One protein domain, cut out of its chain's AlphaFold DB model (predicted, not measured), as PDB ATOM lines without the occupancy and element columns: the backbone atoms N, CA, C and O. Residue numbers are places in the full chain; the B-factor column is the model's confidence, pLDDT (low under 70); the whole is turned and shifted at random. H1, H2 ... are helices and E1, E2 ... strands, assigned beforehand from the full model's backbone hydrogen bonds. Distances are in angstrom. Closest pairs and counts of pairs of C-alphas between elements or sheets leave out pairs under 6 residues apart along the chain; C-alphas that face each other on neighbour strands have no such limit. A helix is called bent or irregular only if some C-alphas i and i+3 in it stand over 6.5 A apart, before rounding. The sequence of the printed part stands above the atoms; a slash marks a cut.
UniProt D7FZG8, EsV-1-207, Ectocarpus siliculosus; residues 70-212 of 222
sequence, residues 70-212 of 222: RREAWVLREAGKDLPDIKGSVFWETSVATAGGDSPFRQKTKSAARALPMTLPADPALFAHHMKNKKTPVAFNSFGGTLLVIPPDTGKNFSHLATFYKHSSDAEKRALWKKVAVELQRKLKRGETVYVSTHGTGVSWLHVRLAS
ATOM      1  N   ARG A  70     147.950 349.249 214.478       47.09
ATOM      2  CA  ARG A  70     148.691 350.036 213.471       47.09
ATOM      3  C   ARG A  70     150.170 350.231 213.823       47.09
ATOM      4  O   ARG A  70     150.996 350.324 212.918       47.09
ATOM      5  N   ARG A  71     150.516 350.300 215.115       51.06
ATOM      6  CA  ARG A  71     151.885 350.604 215.573       51.06
ATOM      7  C   ARG A  71     152.784 349.366 215.574       51.06
ATOM      8  O   ARG A  71     153.947 349.466 215.192       51.06
ATOM      9  N   GLU A  72     152.241 348.188 215.884       50.75
ATOM     10  CA  GLU A  72     152.964 346.912 215.749       50.75
ATOM     11  C   GLU A  72     153.260 346.582 214.281       50.75
ATOM     12  O   GLU A  72     154.381 346.206 213.937       50.75
ATOM     13  N   ALA A  73     152.297 346.833 213.389       49.00
ATOM     14  CA  ALA A  73     152.481 346.658 211.951       49.00
ATOM     15  C   ALA A  73     153.627 347.515 211.373       49.00
ATOM     16  O   ALA A  73     154.252 347.106 210.395       49.00
ATOM     17  N   TRP A  74     153.937 348.673 211.970       51.78
ATOM     18  CA  TRP A  74     155.002 349.570 211.502       51.78
ATOM     19  C   TRP A  74     156.395 349.184 212.000       51.78
ATOM     20  O   TRP A  74     157.342 349.189 211.220       51.78
ATOM     21  N   VAL A  75     156.526 348.746 213.255       53.56
ATOM     22  CA  VAL A  75     157.786 348.171 213.774       53.56
ATOM     23  C   VAL A  75     158.218 346.994 212.905       53.56
ATOM     24  O   VAL A  75     159.388 346.856 212.559       53.56
ATOM     25  N   LEU A  76     157.255 346.180 212.466       55.44
ATOM     26  CA  LEU A  76     157.521 345.077 211.551       55.44
ATOM     27  C   LEU A  76     157.950 345.530 210.142       55.44
ATOM     28  O   LEU A  76     158.568 344.725 209.441       55.44
ATOM     29  N   ARG A  77     157.636 346.761 209.724       57.62
ATOM     30  CA  ARG A  77     157.984 347.320 208.405       57.62
ATOM     31  C   ARG A  77     159.306 348.086 208.406       57.62
ATOM     32  O   ARG A  77     160.051 347.974 207.439       57.62
ATOM     33  N   GLU A  78     159.610 348.819 209.474       59.41
ATOM     34  CA  GLU A  78     160.731 349.769 209.495       59.41
ATOM     35  C   GLU A  78     161.921 349.383 210.374       59.41
ATOM     36  O   GLU A  78     163.016 349.903 210.161       59.41
ATOM     37  N   ALA A  79     161.744 348.501 211.365       63.12
ATOM     38  CA  ALA A  79     162.848 348.130 212.247       63.12
ATOM     39  C   ALA A  79     164.000 347.500 211.447       63.12
ATOM     40  O   ALA A  79     163.789 346.637 210.591       63.12
ATOM     41  N   GLY A  80     165.225 347.938 211.738       60.25
ATOM     42  CA  GLY A  80     166.419 347.508 211.014       60.25
ATOM     43  C   GLY A  80     166.648 348.186 209.658       60.25
ATOM     44  O   GLY A  80     167.542 347.744 208.941       60.25
ATOM     45  N   LYS A  81     165.896 349.232 209.276       61.84
ATOM     46  CA  LYS A  81     166.226 350.040 208.082       61.84
ATOM     47  C   LYS A  81     167.479 350.900 208.281       61.84
ATOM     48  O   LYS A  81     168.352 350.896 207.420       61.84
ATOM     49  N   ASP A  82     167.600 351.548 209.437       67.31
ATOM     50  CA  ASP A  82     168.726 352.430 209.776       67.31
ATOM     51  C   ASP A  82     169.838 351.654 210.515       67.31
ATOM     52  O   ASP A  82     170.097 351.849 211.693       67.31
ATOM     53  N   LEU A  83     170.484 350.698 209.851       70.12
ATOM     54  CA  LEU A  83     171.474 349.817 210.491       70.12
ATOM     55  C   LEU A  83     172.679 350.583 211.082       70.12
ATOM     56  O   LEU A  83     173.145 351.539 210.463       70.12
ATOM     57  N   PRO A  84     173.251 350.147 212.226       74.62
ATOM     58  CA  PRO A  84     174.483 350.741 212.730       74.62
ATOM     59  C   PRO A  84     175.619 350.554 211.722       74.62
ATOM     60  O   PRO A  84     175.741 349.500 211.099       74.62
ATOM     61  N   ASP A  85     176.448 351.585 211.577       78.94
ATOM     62  CA  ASP A  85     177.623 351.569 210.708       78.94
ATOM     63  C   ASP A  85     178.782 350.860 211.427       78.94
ATOM     64  O   ASP A  85     179.411 351.416 212.328       78.94
ATOM     65  N   ILE A  86     179.029 349.595 211.070       86.88
ATOM     66  CA  ILE A  86     180.049 348.741 211.693       86.88
ATOM     67  C   ILE A  86     181.199 348.522 210.709       86.88
ATOM     68  O   ILE A  86     181.093 347.728 209.778       86.88
ATOM     69  N   LYS A  87     182.321 349.212 210.942       77.62
ATOM     70  CA  LYS A  87     183.491 349.216 210.039       77.62
ATOM     71  C   LYS A  87     184.609 348.247 210.422       77.62
ATOM     72  O   LYS A  87     185.546 348.050 209.659       77.62
ATOM     73  N   GLY A  88     184.533 347.641 211.602       89.12
ATOM     74  CA  GLY A  88     185.566 346.743 212.104       89.12
ATOM     75  C   GLY A  88     185.147 346.078 213.400       89.12
ATOM     76  O   GLY A  88     184.035 346.283 213.882       89.12
ATOM     77  N   SER A  89     186.040 345.264 213.958       93.31
ATOM     78  CA  SER A  89     185.778 344.585 215.222       93.31
ATOM     79  C   SER A  89     185.566 345.585 216.356       93.31
ATOM     80  O   SER A  89     186.467 346.359 216.699       93.31
ATOM     81  N   VAL A  90     184.367 345.557 216.938       93.31
ATOM     82  CA  VAL A  90     183.946 346.485 217.982       93.31
ATOM     83  C   VAL A  90     183.114 345.792 219.054       93.31
ATOM     84  O   VAL A  90     182.324 344.891 218.767       93.31
ATOM     85  N   PHE A  91     183.254 346.281 220.282       92.06
ATOM     86  CA  PHE A  91     182.188 346.249 221.270       92.06
ATOM     87  C   PHE A  91     181.238 347.393 220.953       92.06
ATOM     88  O   PHE A  91     181.683 348.511 220.686       92.06
ATOM     89  N   TRP A  92     179.946 347.103 220.944       92.25
ATOM     90  CA  TRP A  92     178.910 348.058 220.588       92.25
ATOM     91  C   TRP A  92     177.881 348.113 221.712       92.25
ATOM     92  O   TRP A  92     177.447 347.074 222.214       92.25
ATOM     93  N   GLU A  93     177.543 349.326 222.132       90.12
ATOM     94  CA  GLU A  93     176.737 349.611 223.320       90.12
ATOM     95  C   GLU A  93     175.811 350.794 223.053       90.12
ATOM     96  O   GLU A  93     176.190 351.747 222.362       90.12
ATOM     97  N   THR A  94     174.625 350.766 223.657       87.38
ATOM     98  CA  THR A  94     173.682 351.891 223.644       87.38
ATOM     99  C   THR A  94     173.584 352.559 224.999       87.38
ATOM    100  O   THR A  94     173.877 351.941 226.019       87.38
ATOM    101  N   SER A  95     173.063 353.783 225.036       84.31
ATOM    102  CA  SER A  95     172.481 354.321 226.266       84.31
ATOM    103  C   SER A  95     171.384 353.402 226.811       84.31
ATOM    104  O   SER A  95     170.989 352.413 226.188       84.31
ATOM    105  N   VAL A  96     170.910 353.707 228.011       86.75
ATOM    106  CA  VAL A  96     169.770 353.017 228.605       86.75
ATOM    107  C   VAL A  96     168.478 353.285 227.822       86.75
ATOM    108  O   VAL A  96     168.238 354.399 227.350       86.75
ATOM    109  N   ALA A  97     167.648 352.258 227.660       85.12
ATOM    110  CA  ALA A  97     166.280 352.358 227.171       85.12
ATOM    111  C   ALA A  97     165.331 352.215 228.366       85.12
ATOM    112  O   ALA A  97     165.334 351.180 229.032       85.12
ATOM    113  N   THR A  98     164.536 353.239 228.662       80.31
ATOM    114  CA  THR A  98     163.621 353.224 229.813       80.31
ATOM    115  C   THR A  98     162.179 352.994 229.387       80.31
ATOM    116  O   THR A  98     161.779 353.325 228.264       80.31
ATOM    117  N   ALA A  99     161.381 352.462 230.315       67.75
ATOM    118  CA  ALA A  99     159.928 352.514 230.223       67.75
ATOM    119  C   ALA A  99     159.504 353.959 229.917       67.75
ATOM    120  O   ALA A  99     160.015 354.897 230.527       67.75
ATOM    121  N   GLY A 100     158.663 354.144 228.903       60.00
ATOM    122  CA  GLY A 100     158.388 355.465 228.345       60.00
ATOM    123  C   GLY A 100     158.772 355.548 226.881       60.00
ATOM    124  O   GLY A 100     157.906 355.840 226.078       60.00
ATOM    125  N   GLY A 101     160.008 355.164 226.532       61.75
ATOM    126  CA  GLY A 101     160.579 355.368 225.193       61.75
ATOM    127  C   GLY A 101     161.265 356.727 224.996       61.75
ATOM    128  O   GLY A 101     161.860 356.965 223.945       61.75
ATOM    129  N   ASP A 102     161.251 357.566 226.032       63.75
ATOM    130  CA  ASP A 102     161.738 358.949 226.009       63.75
ATOM    131  C   ASP A 102     163.236 359.088 226.333       63.75
ATOM    132  O   ASP A 102     163.810 360.174 226.252       63.75
ATOM    133  N   SER A 103     163.908 357.989 226.689       69.12
ATOM    134  CA  SER A 103     165.349 357.990 226.945       69.12
ATOM    135  C   SER A 103     166.133 358.369 225.677       69.12
ATOM    136  O   SER A 103     165.905 357.761 224.622       69.12
ATOM    137  N   PRO A 104     167.101 359.303 225.753       73.06
ATOM    138  CA  PRO A 104     167.886 359.699 224.594       73.06
ATOM    139  C   PRO A 104     168.723 358.521 224.096       73.06
ATOM    140  O   PRO A 104     169.449 357.892 224.870       73.06
ATOM    141  N   PHE A 105     168.673 358.254 222.792       78.25
ATOM    142  CA  PHE A 105     169.514 357.233 222.189       78.25
ATOM    143  C   PHE A 105     170.921 357.773 221.925       78.25
ATOM    144  O   PHE A 105     171.123 358.774 221.233       78.25
ATOM    145  N   ARG A 106     171.910 357.072 222.466       81.19
ATOM    146  CA  ARG A 106     173.327 357.207 222.139       81.19
ATOM    147  C   ARG A 106     173.871 355.822 221.847       81.19
ATOM    148  O   ARG A 106     173.410 354.843 222.422       81.19
ATOM    149  N   GLN A 107     174.875 355.751 220.987       84.25
ATOM    150  CA  GLN A 107     175.652 354.538 220.788       84.25
ATOM    151  C   GLN A 107     177.136 354.860 220.854       84.25
ATOM    152  O   GLN A 107     177.560 355.942 220.438       84.25
ATOM    153  N   LYS A 108     177.918 353.917 221.364       87.31
ATOM    154  CA  LYS A 108     179.374 353.956 221.291       87.31
ATOM    155  C   LYS A 108     179.885 352.627 220.765       87.31
ATOM    156  O   LYS A 108     179.337 351.563 221.047       87.31
ATOM    157  N   THR A 109     180.970 352.721 220.012       89.94
ATOM    158  CA  THR A 109     181.784 351.578 219.620       89.94
ATOM    159  C   THR A 109     183.157 351.711 220.249       89.94
ATOM    160  O   THR A 109     183.761 352.783 220.188       89.94
ATOM    161  N   LYS A 110     183.683 350.620 220.797       90.44
ATOM    162  CA  LYS A 110     185.083 350.510 221.214       90.44
ATOM    163  C   LYS A 110     185.742 349.418 220.394       90.44
ATOM    164  O   LYS A 110     185.143 348.364 220.222       90.44
ATOM    165  N   SER A 111     186.959 349.650 219.908       92.44
ATOM    166  CA  SER A 111     187.703 348.610 219.193       92.44
ATOM    167  C   SER A 111     187.793 347.336 220.038       92.44
ATOM    168  O   SER A 111     188.169 347.384 221.210       92.44
ATOM    169  N   ALA A 112     187.452 346.207 219.421       93.00
ATOM    170  CA  ALA A 112     187.554 344.874 220.000       93.00
ATOM    171  C   ALA A 112     188.526 343.987 219.212       93.00
ATOM    172  O   ALA A 112     188.582 342.790 219.460       93.00
ATOM    173  N   ALA A 113     189.325 344.553 218.299       92.12
ATOM    174  CA  ALA A 113     190.163 343.796 217.364       92.12
ATOM    175  C   ALA A 113     191.086 342.759 218.028       92.12
ATOM    176  O   ALA A 113     191.331 341.708 217.446       92.12
ATOM    177  N   ARG A 114     191.557 343.026 219.255       91.94
ATOM    178  CA  ARG A 114     192.376 342.079 220.027       91.94
ATOM    179  C   ARG A 114     191.572 340.912 220.612       91.94
ATOM    180  O   ARG A 114     192.089 339.808 220.681       91.94
ATOM    181  N   ALA A 115     190.346 341.163 221.067       91.38
ATOM    182  CA  ALA A 115     189.507 340.162 221.731       91.38
ATOM    183  C   ALA A 115     188.605 339.396 220.750       91.38
ATOM    184  O   ALA A 115     188.268 338.244 220.988       91.38
ATOM    185  N   LEU A 116     188.208 340.048 219.659       92.69
ATOM    186  CA  LEU A 116     187.287 339.559 218.637       92.69
ATOM    187  C   LEU A 116     187.880 339.851 217.248       92.69
ATOM    188  O   LEU A 116     187.370 340.715 216.535       92.69
ATOM    189  N   PRO A 117     189.012 339.245 216.860       94.81
ATOM    190  CA  PRO A 117     189.621 339.529 215.563       94.81
ATOM    191  C   PRO A 117     188.683 339.132 214.415       94.81
ATOM    192  O   PRO A 117     187.932 338.172 214.525       94.81
ATOM    193  N   MET A 118     188.773 339.813 213.266       94.12
ATOM    194  CA  MET A 118     187.945 339.503 212.081       94.12
ATOM    195  C   MET A 118     188.146 338.077 211.534       94.12
ATOM    196  O   MET A 118     187.350 337.616 210.718       94.12
ATOM    197  N   THR A 119     189.225 337.408 211.944       94.88
ATOM    198  CA  THR A 119     189.561 336.018 211.616       94.88
ATOM    199  C   THR A 119     189.005 335.009 212.622       94.88
ATOM    200  O   THR A 119     189.169 333.812 212.408       94.88
ATOM    201  N   LEU A 120     188.354 335.456 213.706       94.31
ATOM    202  CA  LEU A 120     187.790 334.577 214.726       94.31
ATOM    203  C   LEU A 120     186.728 333.659 214.088       94.31
ATOM    204  O   LEU A 120     185.744 334.177 213.536       94.31
ATOM    205  N   PRO A 121     186.903 332.324 214.141       95.00
ATOM    206  CA  PRO A 121     185.929 331.390 213.594       95.00
ATOM    207  C   PRO A 121     184.656 331.401 214.439       95.00
ATOM    208  O   PRO A 121     184.717 331.473 215.667       95.00
ATOM    209  N   ALA A 122     183.501 331.336 213.779       94.62
ATOM    210  CA  ALA A 122     182.233 331.174 214.469       94.62
ATOM    211  C   ALA A 122     182.144 329.779 215.097       94.62
ATOM    212  O   ALA A 122     182.468 328.786 214.448       94.62
ATOM    213  N   ASP A 123     181.666 329.723 216.335       93.56
ATOM    214  CA  ASP A 123     181.375 328.488 217.054       93.56
ATOM    215  C   ASP A 123     179.911 328.511 217.526       93.56
ATOM    216  O   ASP A 123     179.584 329.165 218.526       93.56
ATOM    217  N   PRO A 124     179.000 327.837 216.801       91.31
ATOM    218  CA  PRO A 124     177.594 327.781 217.163       91.31
ATOM    219  C   PRO A 124     177.296 326.779 218.285       91.31
ATOM    220  O   PRO A 124     176.150 326.745 218.736       91.31
ATOM    221  N   ALA A 125     178.254 325.960 218.746       91.44
ATOM    222  CA  ALA A 125     177.983 324.785 219.583       91.44
ATOM    223  C   ALA A 125     177.171 325.116 220.845       91.44
ATOM    224  O   ALA A 125     176.156 324.473 221.119       91.44
ATOM    225  N   LEU A 126     177.548 326.182 221.559       89.56
ATOM    226  CA  LEU A 126     176.860 326.618 222.783       89.56
ATOM    227  C   LEU A 126     175.437 327.140 222.541       89.56
ATOM    228  O   LEU A 126     174.625 327.158 223.465       89.56
ATOM    229  N   PHE A 127     175.110 327.545 221.314       93.25
ATOM    230  CA  PHE A 127     173.778 328.019 220.934       93.25
ATOM    231  C   PHE A 127     173.034 327.064 219.989       93.25
ATOM    232  O   PHE A 127     171.894 327.347 219.613       93.25
ATOM    233  N   ALA A 128     173.621 325.916 219.636       92.25
ATOM    234  CA  ALA A 128     173.085 324.997 218.634       92.25
ATOM    235  C   ALA A 128     171.669 324.517 218.981       92.25
ATOM    236  O   ALA A 128     170.791 324.469 218.117       92.25
ATOM    237  N   HIS A 129     171.404 324.253 220.266       93.62
ATOM    238  CA  HIS A 129     170.070 323.877 220.741       93.62
ATOM    239  C   HIS A 129     169.013 324.958 220.452       93.62
ATOM    240  O   HIS A 129     167.891 324.640 220.065       93.62
ATOM    241  N   HIS A 130     169.375 326.239 220.573       93.81
ATOM    242  CA  HIS A 130     168.471 327.360 220.310       93.81
ATOM    243  C   HIS A 130     168.247 327.601 218.811       93.81
ATOM    244  O   HIS A 130     167.166 328.041 218.416       93.81
ATOM    245  N   MET A 131     169.247 327.307 217.975       92.94
ATOM    246  CA  MET A 131     169.206 327.542 216.525       92.94
ATOM    247  C   MET A 131     168.671 326.357 215.718       92.94
ATOM    248  O   MET A 131     168.350 326.522 214.540       92.94
ATOM    249  N   LYS A 132     168.526 325.173 216.327       91.62
ATOM    250  CA  LYS A 132     168.073 323.957 215.641       91.62
ATOM    251  C   LYS A 132     166.766 324.196 214.876       91.62
ATOM    252  O   LYS A 132     165.745 324.575 215.452       91.62
ATOM    253  N   ASN A 133     166.800 323.943 213.566       90.12
ATOM    254  CA  ASN A 133     165.684 324.128 212.628       90.12
ATOM    255  C   ASN A 133     165.129 325.565 212.559       90.12
ATOM    256  O   ASN A 133     163.995 325.775 212.120       90.12
ATOM    257  N   LYS A 134     165.895 326.574 212.992       92.56
ATOM    258  CA  LYS A 134     165.489 327.980 212.929       92.56
ATOM    259  C   LYS A 134     166.105 328.645 211.708       92.56
ATOM    260  O   LYS A 134     167.313 328.645 211.526       92.56
ATOM    261  N   LYS A 135     165.252 329.262 210.889       92.44
ATOM    262  CA  LYS A 135     165.658 330.071 209.722       92.44
ATOM    263  C   LYS A 135     165.655 331.573 210.009       92.44
ATOM    264  O   LYS A 135     165.963 332.378 209.140       92.44
ATOM    265  N   THR A 136     165.265 331.959 211.219       94.81
ATOM    266  CA  THR A 136     165.115 333.350 211.651       94.81
ATOM    267  C   THR A 136     165.824 333.563 212.984       94.81
ATOM    268  O   THR A 136     165.960 332.602 213.742       94.81
ATOM    269  N   PRO A 137     166.208 334.807 213.316       97.12
ATOM    270  CA  PRO A 137     166.835 335.129 214.592       97.12
ATOM    271  C   PRO A 137     166.029 334.657 215.801       97.12
ATOM    272  O   PRO A 137     164.795 334.744 215.831       97.12
ATOM    273  N   VAL A 138     166.744 334.175 216.812       96.88
ATOM    274  CA  VAL A 138     166.179 333.529 218.001       96.88
ATOM    275  C   VAL A 138     166.439 334.404 219.215       96.88
ATOM    276  O   VAL A 138     167.500 335.009 219.326       96.88
ATOM    277  N   ALA A 139     165.461 334.469 220.121       97.06
ATOM    278  CA  ALA A 139     165.614 335.107 221.420       97.06
ATOM    279  C   ALA A 139     165.445 334.070 222.534       97.06
ATOM    280  O   ALA A 139     164.500 333.282 222.485       97.06
ATOM    281  N   PHE A 140     166.347 334.065 223.510       96.00
ATOM    282  CA  PHE A 140     166.320 333.157 224.660       96.00
ATOM    283  C   PHE A 140     167.064 333.777 225.847       96.00
ATOM    284  O   PHE A 140     167.896 334.667 225.671       96.00
ATOM    285  N   ASN A 141     166.763 333.325 227.063       94.75
ATOM    286  CA  ASN A 141     167.479 333.782 228.250       94.75
ATOM    287  C   ASN A 141     168.786 333.002 228.410       94.75
ATOM    288  O   ASN A 141     168.796 331.776 228.326       94.75
ATOM    289  N   SER A 142     169.880 333.713 228.675       89.81
ATOM    290  CA  SER A 142     171.119 333.105 229.148       89.81
ATOM    291  C   SER A 142     170.926 332.503 230.543       89.81
ATOM    292  O   SER A 142     169.977 332.842 231.251       89.81
ATOM    293  N   PHE A 143     171.876 331.672 230.979       82.69
ATOM    294  CA  PHE A 143     171.890 331.118 232.338       82.69
ATOM    295  C   PHE A 143     171.811 332.204 233.431       82.69
ATOM    296  O   PHE A 143     171.175 332.013 234.458       82.69
ATOM    297  N   GLY A 144     172.385 333.386 233.178       80.06
ATOM    298  CA  GLY A 144     172.309 334.548 234.072       80.06
ATOM    299  C   GLY A 144     171.042 335.401 233.923       80.06
ATOM    300  O   GLY A 144     171.042 336.552 234.349       80.06
ATOM    301  N   GLY A 145     169.997 334.906 233.248       84.25
ATOM    302  CA  GLY A 145     168.710 335.596 233.089       84.25
ATOM    303  C   GLY A 145     168.713 336.766 232.099       84.25
ATOM    304  O   GLY A 145     167.761 337.541 232.044       84.25
ATOM    305  N   THR A 146     169.774 336.924 231.308       91.38
ATOM    306  CA  THR A 146     169.862 338.000 230.307       91.38
ATOM    307  C   THR A 146     169.234 337.552 229.007       91.38
ATOM    308  O   THR A 146     169.597 336.496 228.495       91.38
ATOM    309  N   LEU A 147     168.356 338.363 228.423       95.75
ATOM    310  CA  LEU A 147     167.787 338.029 227.126       95.75
ATOM    311  C   LEU A 147     168.842 338.238 226.033       95.75
ATOM    312  O   LEU A 147     169.383 339.335 225.880       95.75
ATOM    313  N   LEU A 148     169.130 337.179 225.285       96.50
ATOM    314  CA  LEU A 148     170.030 337.177 224.141       96.50
ATOM    315  C   LEU A 148     169.219 337.058 222.857       96.50
ATOM    316  O   LEU A 148     168.311 336.233 222.780       96.50
ATOM    317  N   VAL A 149     169.574 337.848 221.847       97.31
ATOM    318  CA  VAL A 149     169.066 337.718 220.479       97.31
ATOM    319  C   VAL A 149     170.225 337.358 219.556       97.31
ATOM    320  O   VAL A 149     171.209 338.095 219.489       97.31
ATOM    321  N   ILE A 150     170.109 336.235 218.852       97.12
ATOM    322  CA  ILE A 150     171.173 335.682 218.000       97.12
ATOM    323  C   ILE A 150     170.684 335.480 216.559       97.12
ATOM    324  O   ILE A 150     169.498 335.185 216.361       97.12
ATOM    325  N   PRO A 151     171.554 335.617 215.538       96.69
ATOM    326  CA  PRO A 151     171.223 335.194 214.182       96.69
ATOM    327  C   PRO A 151     171.124 333.658 214.113       96.69
ATOM    328  O   PRO A 151     171.753 332.979 214.929       96.69
ATOM    329  N   PRO A 152     170.337 333.105 213.170       95.31
ATOM    330  CA  PRO A 152     170.307 331.666 212.931       95.31
ATOM    331  C   PRO A 152     171.634 331.194 212.328       95.31
ATOM    332  O   PRO A 152     172.359 331.984 211.719       95.31
ATOM    333  N   ASP A 153     171.918 329.900 212.450       94.56
ATOM    334  CA  ASP A 153     173.056 329.291 211.771       94.56
ATOM    335  C   ASP A 153     172.749 329.110 210.278       94.56
ATOM    336  O   ASP A 153     171.890 328.317 209.889       94.56
ATOM    337  N   THR A 154     173.427 329.900 209.444       92.62
ATOM    338  CA  THR A 154     173.337 329.840 207.978       92.62
ATOM    339  C   THR A 154     174.625 329.320 207.335       92.62
ATOM    340  O   THR A 154     174.815 329.486 206.130       92.62
ATOM    341  N   GLY A 155     175.527 328.718 208.123       92.62
ATOM    342  CA  GLY A 155     176.847 328.268 207.670       92.62
ATOM    343  C   GLY A 155     177.848 329.404 207.426       92.62
ATOM    344  O   GLY A 155     178.902 329.190 206.831       92.62
ATOM    345  N   LYS A 156     177.524 330.628 207.853       95.38
ATOM    346  CA  LYS A 156     178.364 331.823 207.696       95.38
ATOM    347  C   LYS A 156     179.098 332.151 208.989       95.38
ATOM    348  O   LYS A 156     178.635 331.838 210.083       95.38
ATOM    349  N   ASN A 157     180.218 332.862 208.873       95.75
ATOM    350  CA  ASN A 157     180.945 333.329 210.047       95.75
ATOM    351  C   ASN A 157     180.227 334.519 210.707       95.75
ATOM    352  O   ASN A 157     180.384 335.666 210.284       95.75
ATOM    353  N   PHE A 158     179.463 334.234 211.762       96.00
ATOM    354  CA  PHE A 158     178.789 335.219 212.610       96.00
ATOM    355  C   PHE A 158     179.408 335.305 214.009       96.00
ATOM    356  O   PHE A 158     178.688 335.530 214.976       96.00
ATOM    357  N   SER A 159     180.726 335.137 214.140       95.94
ATOM    358  CA  SER A 159     181.424 335.112 215.435       95.94
ATOM    359  C   SER A 159     181.178 336.339 216.323       95.94
ATOM    360  O   SER A 159     181.077 336.225 217.542       95.94
ATOM    361  N   HIS A 160     181.034 337.523 215.729       95.75
ATOM    362  CA  HIS A 160     180.732 338.772 216.420       95.75
ATOM    363  C   HIS A 160     180.054 339.772 215.472       95.75
ATOM    364  O   HIS A 160     179.764 339.474 214.314       95.75
ATOM    365  N   LEU A 161     179.775 340.986 215.959       95.69
ATOM    366  CA  LEU A 161     178.986 341.973 215.216       95.69
ATOM    367  C   LEU A 161     179.609 342.332 213.858       95.69
ATOM    368  O   LEU A 161     178.913 342.390 212.852       95.69
ATOM    369  N   ALA A 162     180.924 342.532 213.810       95.19
ATOM    370  CA  ALA A 162     181.603 342.920 212.579       95.19
ATOM    371  C   ALA A 162     181.685 341.788 211.541       95.19
ATOM    372  O   ALA A 162     181.491 342.046 210.354       95.19
ATOM    373  N   THR A 163     181.916 340.537 211.956       96.00
ATOM    374  CA  THR A 163     181.873 339.389 211.034       96.00
ATOM    375  C   THR A 163     180.455 339.152 210.530       96.00
ATOM    376  O   THR A 163     180.263 338.981 209.327       96.00
ATOM    377  N   PHE A 164     179.441 339.302 211.388       96.06
ATOM    378  CA  PHE A 164     178.047 339.326 210.949       96.06
ATOM    379  C   PHE A 164     177.803 340.407 209.893       96.06
ATOM    380  O   PHE A 164     177.289 340.093 208.827       96.06
ATOM    381  N   TYR A 165     178.221 341.654 210.112       94.31
ATOM    382  CA  TYR A 165     178.041 342.727 209.124       94.31
ATOM    383  C   TYR A 165     178.754 342.466 207.796       94.31
ATOM    384  O   TYR A 165     178.212 342.801 206.742       94.31
ATOM    385  N   LYS A 166     179.935 341.844 207.851       94.88
ATOM    386  CA  LYS A 166     180.738 341.485 206.681       94.88
ATOM    387  C   LYS A 166     180.131 340.338 205.870       94.88
ATOM    388  O   LYS A 166     180.221 340.356 204.649       94.88
ATOM    389  N   HIS A 167     179.558 339.333 206.532       95.69
ATOM    390  CA  HIS A 167     179.160 338.076 205.887       95.69
ATOM    391  C   HIS A 167     177.645 337.921 205.695       95.69
ATOM    392  O   HIS A 167     177.208 337.100 204.887       95.69
ATOM    393  N   SER A 168     176.823 338.690 206.410       94.75
ATOM    394  CA  SER A 168     175.365 338.641 206.283       94.75
ATOM    395  C   SER A 168     174.846 339.473 205.107       94.75
ATOM    396  O   SER A 168     175.375 340.527 204.753       94.75
ATOM    397  N   SER A 169     173.748 339.002 204.527       94.19
ATOM    398  CA  SER A 169     172.895 339.766 203.622       94.19
ATOM    399  C   SER A 169     172.134 340.852 204.380       94.19
ATOM    400  O   SER A 169     171.866 340.735 205.578       94.19
ATOM    401  N   ASP A 170     171.676 341.884 203.676       88.75
ATOM    402  CA  ASP A 170     170.873 342.931 204.316       88.75
ATOM    403  C   ASP A 170     169.534 342.404 204.853       88.75
ATOM    404  O   ASP A 170     168.989 342.953 205.809       88.75
ATOM    405  N   ALA A 171     169.012 341.313 204.281       90.12
ATOM    406  CA  ALA A 171     167.837 340.627 204.807       90.12
ATOM    407  C   ALA A 171     168.112 339.995 206.182       90.12
ATOM    408  O   ALA A 171     167.298 340.150 207.092       90.12
ATOM    409  N   GLU A 172     169.267 339.348 206.363       93.31
ATOM    410  CA  GLU A 172     169.703 338.798 207.654       93.31
ATOM    411  C   GLU A 172     169.945 339.915 208.682       93.31
ATOM    412  O   GLU A 172     169.461 339.807 209.812       93.31
ATOM    413  N   LYS A 173     170.601 341.022 208.290       91.38
ATOM    414  CA  LYS A 173     170.791 342.200 209.164       91.38
ATOM    415  C   LYS A 173     169.451 342.756 209.633       91.38
ATOM    416  O   LYS A 173     169.227 342.898 210.836       91.38
ATOM    417  N   ARG A 174     168.526 343.013 208.700       88.69
ATOM    418  CA  ARG A 174     167.173 343.497 209.016       88.69
ATOM    419  C   ARG A 174     166.421 342.532 209.920       88.69
ATOM    420  O   ARG A 174     165.804 342.969 210.887       88.69
ATOM    421  N   ALA A 175     166.479 341.231 209.639       91.06
ATOM    422  CA  ALA A 175     165.804 340.226 210.449       91.06
ATOM    423  C   ALA A 175     166.315 340.233 211.896       91.06
ATOM    424  O   ALA A 175     165.502 340.188 212.823       91.06
ATOM    425  N   LEU A 176     167.638 340.311 212.096       93.81
ATOM    426  CA  LEU A 176     168.241 340.352 213.431       93.81
ATOM    427  C   LEU A 176     167.755 341.577 214.201       93.81
ATOM    428  O   LEU A 176     167.200 341.445 215.291       93.81
ATOM    429  N   TRP A 177     167.900 342.760 213.613       91.00
ATOM    430  CA  TRP A 177     167.553 344.000 214.301       91.00
ATOM    431  C   TRP A 177     166.054 344.178 214.510       91.00
ATOM    432  O   TRP A 177     165.643 344.674 215.555       91.00
ATOM    433  N   LYS A 178     165.219 343.666 213.602       86.31
ATOM    434  CA  LYS A 178     163.771 343.567 213.817       86.31
ATOM    435  C   LYS A 178     163.433 342.670 215.008       86.31
ATOM    436  O   LYS A 178     162.553 343.008 215.794       86.31
ATOM    437  N   LYS A 179     164.135 341.546 215.186       92.44
ATOM    438  CA  LYS A 179     163.948 340.686 216.363       92.44
ATOM    439  C   LYS A 179     164.381 341.396 217.649       92.44
ATOM    440  O   LYS A 179     163.631 341.362 218.619       92.44
ATOM    441  N   VAL A 180     165.525 342.087 217.639       91.69
ATOM    442  CA  VAL A 180     165.995 342.908 218.774       91.69
ATOM    443  C   VAL A 180     164.963 343.974 219.142       91.69
ATOM    444  O   VAL A 180     164.595 344.076 220.307       91.69
ATOM    445  N   ALA A 181     164.447 344.712 218.156       87.12
ATOM    446  CA  ALA A 181     163.408 345.722 218.337       87.12
ATOM    447  C   ALA A 181     162.158 345.153 219.024       87.12
ATOM    448  O   ALA A 181     161.682 345.707 220.013       87.12
ATOM    449  N   VAL A 182     161.651 344.016 218.536       87.44
ATOM    450  CA  VAL A 182     160.468 343.349 219.104       87.44
ATOM    451  C   VAL A 182     160.697 342.941 220.560       87.44
ATOM    452  O   VAL A 182     159.836 343.179 221.409       87.44
ATOM    453  N   GLU A 183     161.845 342.341 220.877       91.31
ATOM    454  CA  GLU A 183     162.133 341.920 222.251       91.31
ATOM    455  C   GLU A 183     162.395 343.102 223.193       91.31
ATOM    456  O   GLU A 183     161.944 343.082 224.342       91.31
ATOM    457  N   LEU A 184     163.051 344.157 222.704       87.81
ATOM    458  CA  LEU A 184     163.239 345.404 223.441       87.81
ATOM    459  C   LEU A 184     161.882 346.019 223.785       87.81
ATOM    460  O   LEU A 184     161.620 346.303 224.950       87.81
ATOM    461  N   GLN A 185     160.972 346.128 222.815       83.50
ATOM    462  CA  GLN A 185     159.621 346.638 223.062       83.50
ATOM    463  C   GLN A 185     158.864 345.821 224.096       83.50
ATOM    464  O   GLN A 185     158.208 346.394 224.959       83.50
ATOM    465  N   ARG A 186     158.951 344.490 224.041       87.38
ATOM    466  CA  ARG A 186     158.306 343.626 225.039       87.38
ATOM    467  C   ARG A 186     158.821 343.893 226.446       87.38
ATOM    468  O   ARG A 186     158.023 343.885 227.376       87.38
ATOM    469  N   LYS A 187     160.124 344.133 226.603       88.44
ATOM    470  CA  LYS A 187     160.722 344.513 227.889       88.44
ATOM    471  C   LYS A 187     160.239 345.884 228.356       88.44
ATOM    472  O   LYS A 187     159.727 345.993 229.465       88.44
ATOM    473  N   LEU A 188     160.288 346.892 227.488       84.94
ATOM    474  CA  LEU A 188     159.823 348.243 227.815       84.94
ATOM    475  C   LEU A 188     158.323 348.276 228.163       84.94
ATOM    476  O   LEU A 188     157.929 348.968 229.097       84.94
ATOM    477  N   LYS A 189     157.486 347.477 227.479       82.06
ATOM    478  CA  LYS A 189     156.049 347.312 227.789       82.06
ATOM    479  C   LYS A 189     155.803 346.748 229.193       82.06
ATOM    480  O   LYS A 189     154.763 347.027 229.773       82.06
ATOM    481  N   ARG A 190     156.742 345.969 229.738       86.62
ATOM    482  CA  ARG A 190     156.687 345.463 231.120       86.62
ATOM    483  C   ARG A 190     157.235 346.456 232.148       86.62
ATOM    484  O   ARG A 190     157.368 346.099 233.311       86.62
ATOM    485  N   GLY A 191     157.576 347.674 231.730       84.19
ATOM    486  CA  GLY A 191     158.179 348.674 232.604       84.19
ATOM    487  C   GLY A 191     159.667 348.436 232.875       84.19
ATOM    488  O   GLY A 191     160.219 349.054 233.779       84.19
ATOM    489  N   GLU A 192     160.331 347.546 232.130       88.19
ATOM    490  CA  GLU A 192     161.753 347.268 232.344       88.19
ATOM    491  C   GLU A 192     162.635 348.403 231.810       88.19
ATOM    492  O   GLU A 192     162.396 348.954 230.734       88.19
ATOM    493  N   THR A 193     163.721 348.671 232.528       89.00
ATOM    494  CA  THR A 193     164.874 349.418 232.023       89.00
ATOM    495  C   THR A 193     165.824 348.449 231.326       89.00
ATOM    496  O   THR A 193     166.161 347.404 231.886       89.00
ATOM    497  N   VAL A 194     166.250 348.764 230.102       90.31
ATOM    498  CA  VAL A 194     167.003 347.846 229.240       90.31
ATOM    499  C   VAL A 194     168.279 348.490 228.712       90.31
ATOM    500  O   VAL A 194     168.264 349.572 228.141       90.31
ATOM    501  N   TYR A 195     169.384 347.769 228.844       91.00
ATOM    502  CA  TYR A 195     170.692 348.080 228.283       91.00
ATOM    503  C   TYR A 195     170.958 347.140 227.107       91.00
ATOM    504  O   TYR A 195     170.804 345.920 227.253       91.00
ATOM    505  N   VAL A 196     171.335 347.696 225.950       91.56
ATOM    506  CA  VAL A 196     171.564 346.931 224.718       91.56
ATOM    507  C   VAL A 196     173.044 346.948 224.349       91.56
ATOM    508  O   VAL A 196     173.644 348.011 224.187       91.56
ATOM    509  N   SER A 197     173.650 345.768 224.202       92.69
ATOM    510  CA  SER A 197     175.071 345.657 223.849       92.69
ATOM    511  C   SER A 197     175.431 344.378 223.093       92.69
ATOM    512  O   SER A 197     174.685 343.396 223.085       92.69
ATOM    513  N   THR A 198     176.610 344.369 222.473       91.94
ATOM    514  CA  THR A 198     177.267 343.170 221.934       91.94
ATOM    515  C   THR A 198     178.666 343.060 222.527       91.94
ATOM    516  O   THR A 198     179.492 343.946 222.300       91.94
ATOM    517  N   HIS A 199     178.947 341.978 223.261       77.19
ATOM    518  CA  HIS A 199     180.248 341.810 223.921       77.19
ATOM    519  C   HIS A 199     181.002 340.520 223.571       77.19
ATOM    520  O   HIS A 199     182.206 340.501 223.742       77.19
ATOM    521  N   GLY A 200     180.356 339.477 223.026       75.12
ATOM    522  CA  GLY A 200     180.970 338.435 222.173       75.12
ATOM    523  C   GLY A 200     182.140 337.574 222.693       75.12
ATOM    524  O   GLY A 200     182.476 336.603 222.036       75.12
ATOM    525  N   THR A 201     182.782 337.873 223.826       83.25
ATOM    526  CA  THR A 201     184.085 337.274 224.186       83.25
ATOM    527  C   THR A 201     184.010 335.861 224.755       83.25
ATOM    528  O   THR A 201     185.004 335.149 224.714       83.25
ATOM    529  N   GLY A 202     182.868 335.456 225.316       85.06
ATOM    530  CA  GLY A 202     182.704 334.127 225.924       85.06
ATOM    531  C   GLY A 202     182.140 333.061 224.983       85.06
ATOM    532  O   GLY A 202     182.314 331.877 225.234       85.06
ATOM    533  N   VAL A 203     181.453 333.475 223.917       90.50
ATOM    534  CA  VAL A 203     180.882 332.582 222.900       90.50
ATOM    535  C   VAL A 203     181.123 333.235 221.554       90.50
ATOM    536  O   VAL A 203     180.651 334.356 221.347       90.50
ATOM    537  N   SER A 204     181.823 332.535 220.659       94.31
ATOM    538  CA  SER A 204     182.149 333.009 219.309       94.31
ATOM    539  C   SER A 204     180.939 332.918 218.372       94.31
ATOM    540  O   SER A 204     180.953 332.275 217.325       94.31
ATOM    541  N   TRP A 205     179.847 333.551 218.779       96.25
ATOM    542  CA  TRP A 205     178.633 333.721 218.000       96.25
ATOM    543  C   TRP A 205     177.973 335.027 218.414       96.25
ATOM    544  O   TRP A 205     177.819 335.309 219.610       96.25
ATOM    545  N   LEU A 206     177.552 335.833 217.441       96.81
ATOM    546  CA  LEU A 206     176.916 337.116 217.680       96.81
ATOM    547  C   LEU A 206     175.695 336.927 218.575       96.81
ATOM    548  O   LEU A 206     174.759 336.199 218.256       96.81
ATOM    549  N   HIS A 207     175.687 337.662 219.677       95.50
ATOM    550  CA  HIS A 207     174.538 337.769 220.551       95.50
ATOM    551  C   HIS A 207     174.362 339.218 220.995       95.50
ATOM    552  O   HIS A 207     175.251 339.817 221.608       95.50
ATOM    553  N   VAL A 208     173.198 339.776 220.670       95.62
ATOM    554  CA  VAL A 208     172.748 341.075 221.167       95.62
ATOM    555  C   VAL A 208     172.110 340.850 222.529       95.62
ATOM    556  O   VAL A 208     171.208 340.027 222.675       95.62
ATOM    557  N   ARG A 209     172.607 341.556 223.539       95.19
ATOM    558  CA  ARG A 209     172.176 341.434 224.931       95.19
ATOM    559  C   ARG A 209     171.142 342.500 225.232       95.19
ATOM    560  O   ARG A 209     171.363 343.656 224.899       95.19
ATOM    561  N   LEU A 210     170.046 342.110 225.874       93.75
ATOM    562  CA  LEU A 210     169.044 343.006 226.443       93.75
ATOM    563  C   LEU A 210     169.013 342.751 227.953       93.75
ATOM    564  O   LEU A 210     168.375 341.805 228.428       93.75
ATOM    565  N   ALA A 211     169.761 343.565 228.694       91.00
ATOM    566  CA  ALA A 211     170.021 343.389 230.121       91.00
ATOM    567  C   ALA A 211     169.311 344.447 230.972       91.00
ATOM    568  O   ALA A 211     169.096 345.559 230.511       91.00
ATOM    569  N   SER A 212     169.006 344.135 232.233       87.81
ATOM    570  CA  SER A 212     168.405 345.086 233.187       87.81
ATOM    571  C   SER A 212     169.403 346.073 233.810       87.81
ATOM    572  O   SER A 212     169.011 347.039 234.455       87.81
TER     573      SER A 212
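AT A GLANCE: This is residues 70 to 212 of the 222 residues of the protein "EsV-1-207" of Ectocarpus siliculosus (UniProt D7FZG8). A strongly twisted six-stranded sheet, built of three hairpins, has the long helix H4 packed on one face, over its contacts with E4, E6, E3, E5 and E1. H1 packs on residues 178 to 182 of H4, the short helices H2 and H3 graze the sheet, and residues 112 to 124 run along the outside from edge strand E2 to H2. The 143 printed residues include four named helices and six named strands, in the order H1 E1 E2 H2 E3 E4 H3 H4 E5 E6, and the class is mixed, helices and strands. The antiparallel sheet runs E2 E1 E5 E6 E4 E3. The whole is compact and rounded, with a radius of gyration of the C-alphas of 14.5 A and spans of 40 by 34 by 30 A.

IN THESE COORDINATES: H1, residues 70 to 78, begins at C-alpha 70 (148.691, 350.036, 213.471). E1, residues 90 to 97, is 20.8 A long, and E2 is residues 107 to 111, 13.5 A. H2, residues 125 to 131, is irregular: C-alphas 126 and 129 are 7.6 A apart. E3 is residues 138 to 141, E4 residues 147 to 150 and H3 residues 161 to 167. H4, residues 170 to 189, is 28.1 A long and begins at C-alpha 170 (170.873, 342.931, 204.316). E5 is residues 194 to 198, 13.4 A, and E6, residues 208 to 211, ends at C-alpha 211 (170.021, 343.389, 230.121).

HOW THE PARTS SIT: E1 and E2 form a hairpin, with N 91 and O 110 2.8 A apart, within hydrogen-bond range. So do E3 and E4, with N 148 and O 140 at 2.8 A, and E5 and E6, with N 209 and O 197 at 2.8 A. Between hairpins, N 94 and O 196 are 3.0 A apart for E1 and E5, and N 149 and O 208 are 2.8 A apart for E6 and E4. H4 on one face makes two layers, helix over sheet; its closest C-alphas to E4 are those of Val 180 and Val 149, 6.3 A apart. E4, H3, H4 and E5 form a split strand-helix-strand unit, two strands running the same way with E6 between them, and its crossover is right-handed. H1 touches H4, closest at the C-alphas of Leu 76 and Lys 178, 6.8 A; they run opposite ways at a shallow tilt of 34 degrees, only just short of steep. H3 is close to H4 but not clearly touching, with the C-alphas of Tyr 165 and Lys 173 7.3 A apart. H2 grazes the sheet with residues 127 to 131, H3 with 161 to 162. In H3 and H4 every O i to N i+4 pair is within hydrogen-bond range; H1 has 4 of 5, and H2 has 1 of 3 beside 3 of 4 O i to N i+3 pairs.

THE WHOLE: The C-alphas farthest apart, those of Arg 70 and Arg 114, are 44.9 A apart. The printed part has no cut. The links H1 to E1 and E2 to H2 are long. Mean pLDDT of the printed part is 86.4, with residues 70 to 82 and 99 to 103 under 70.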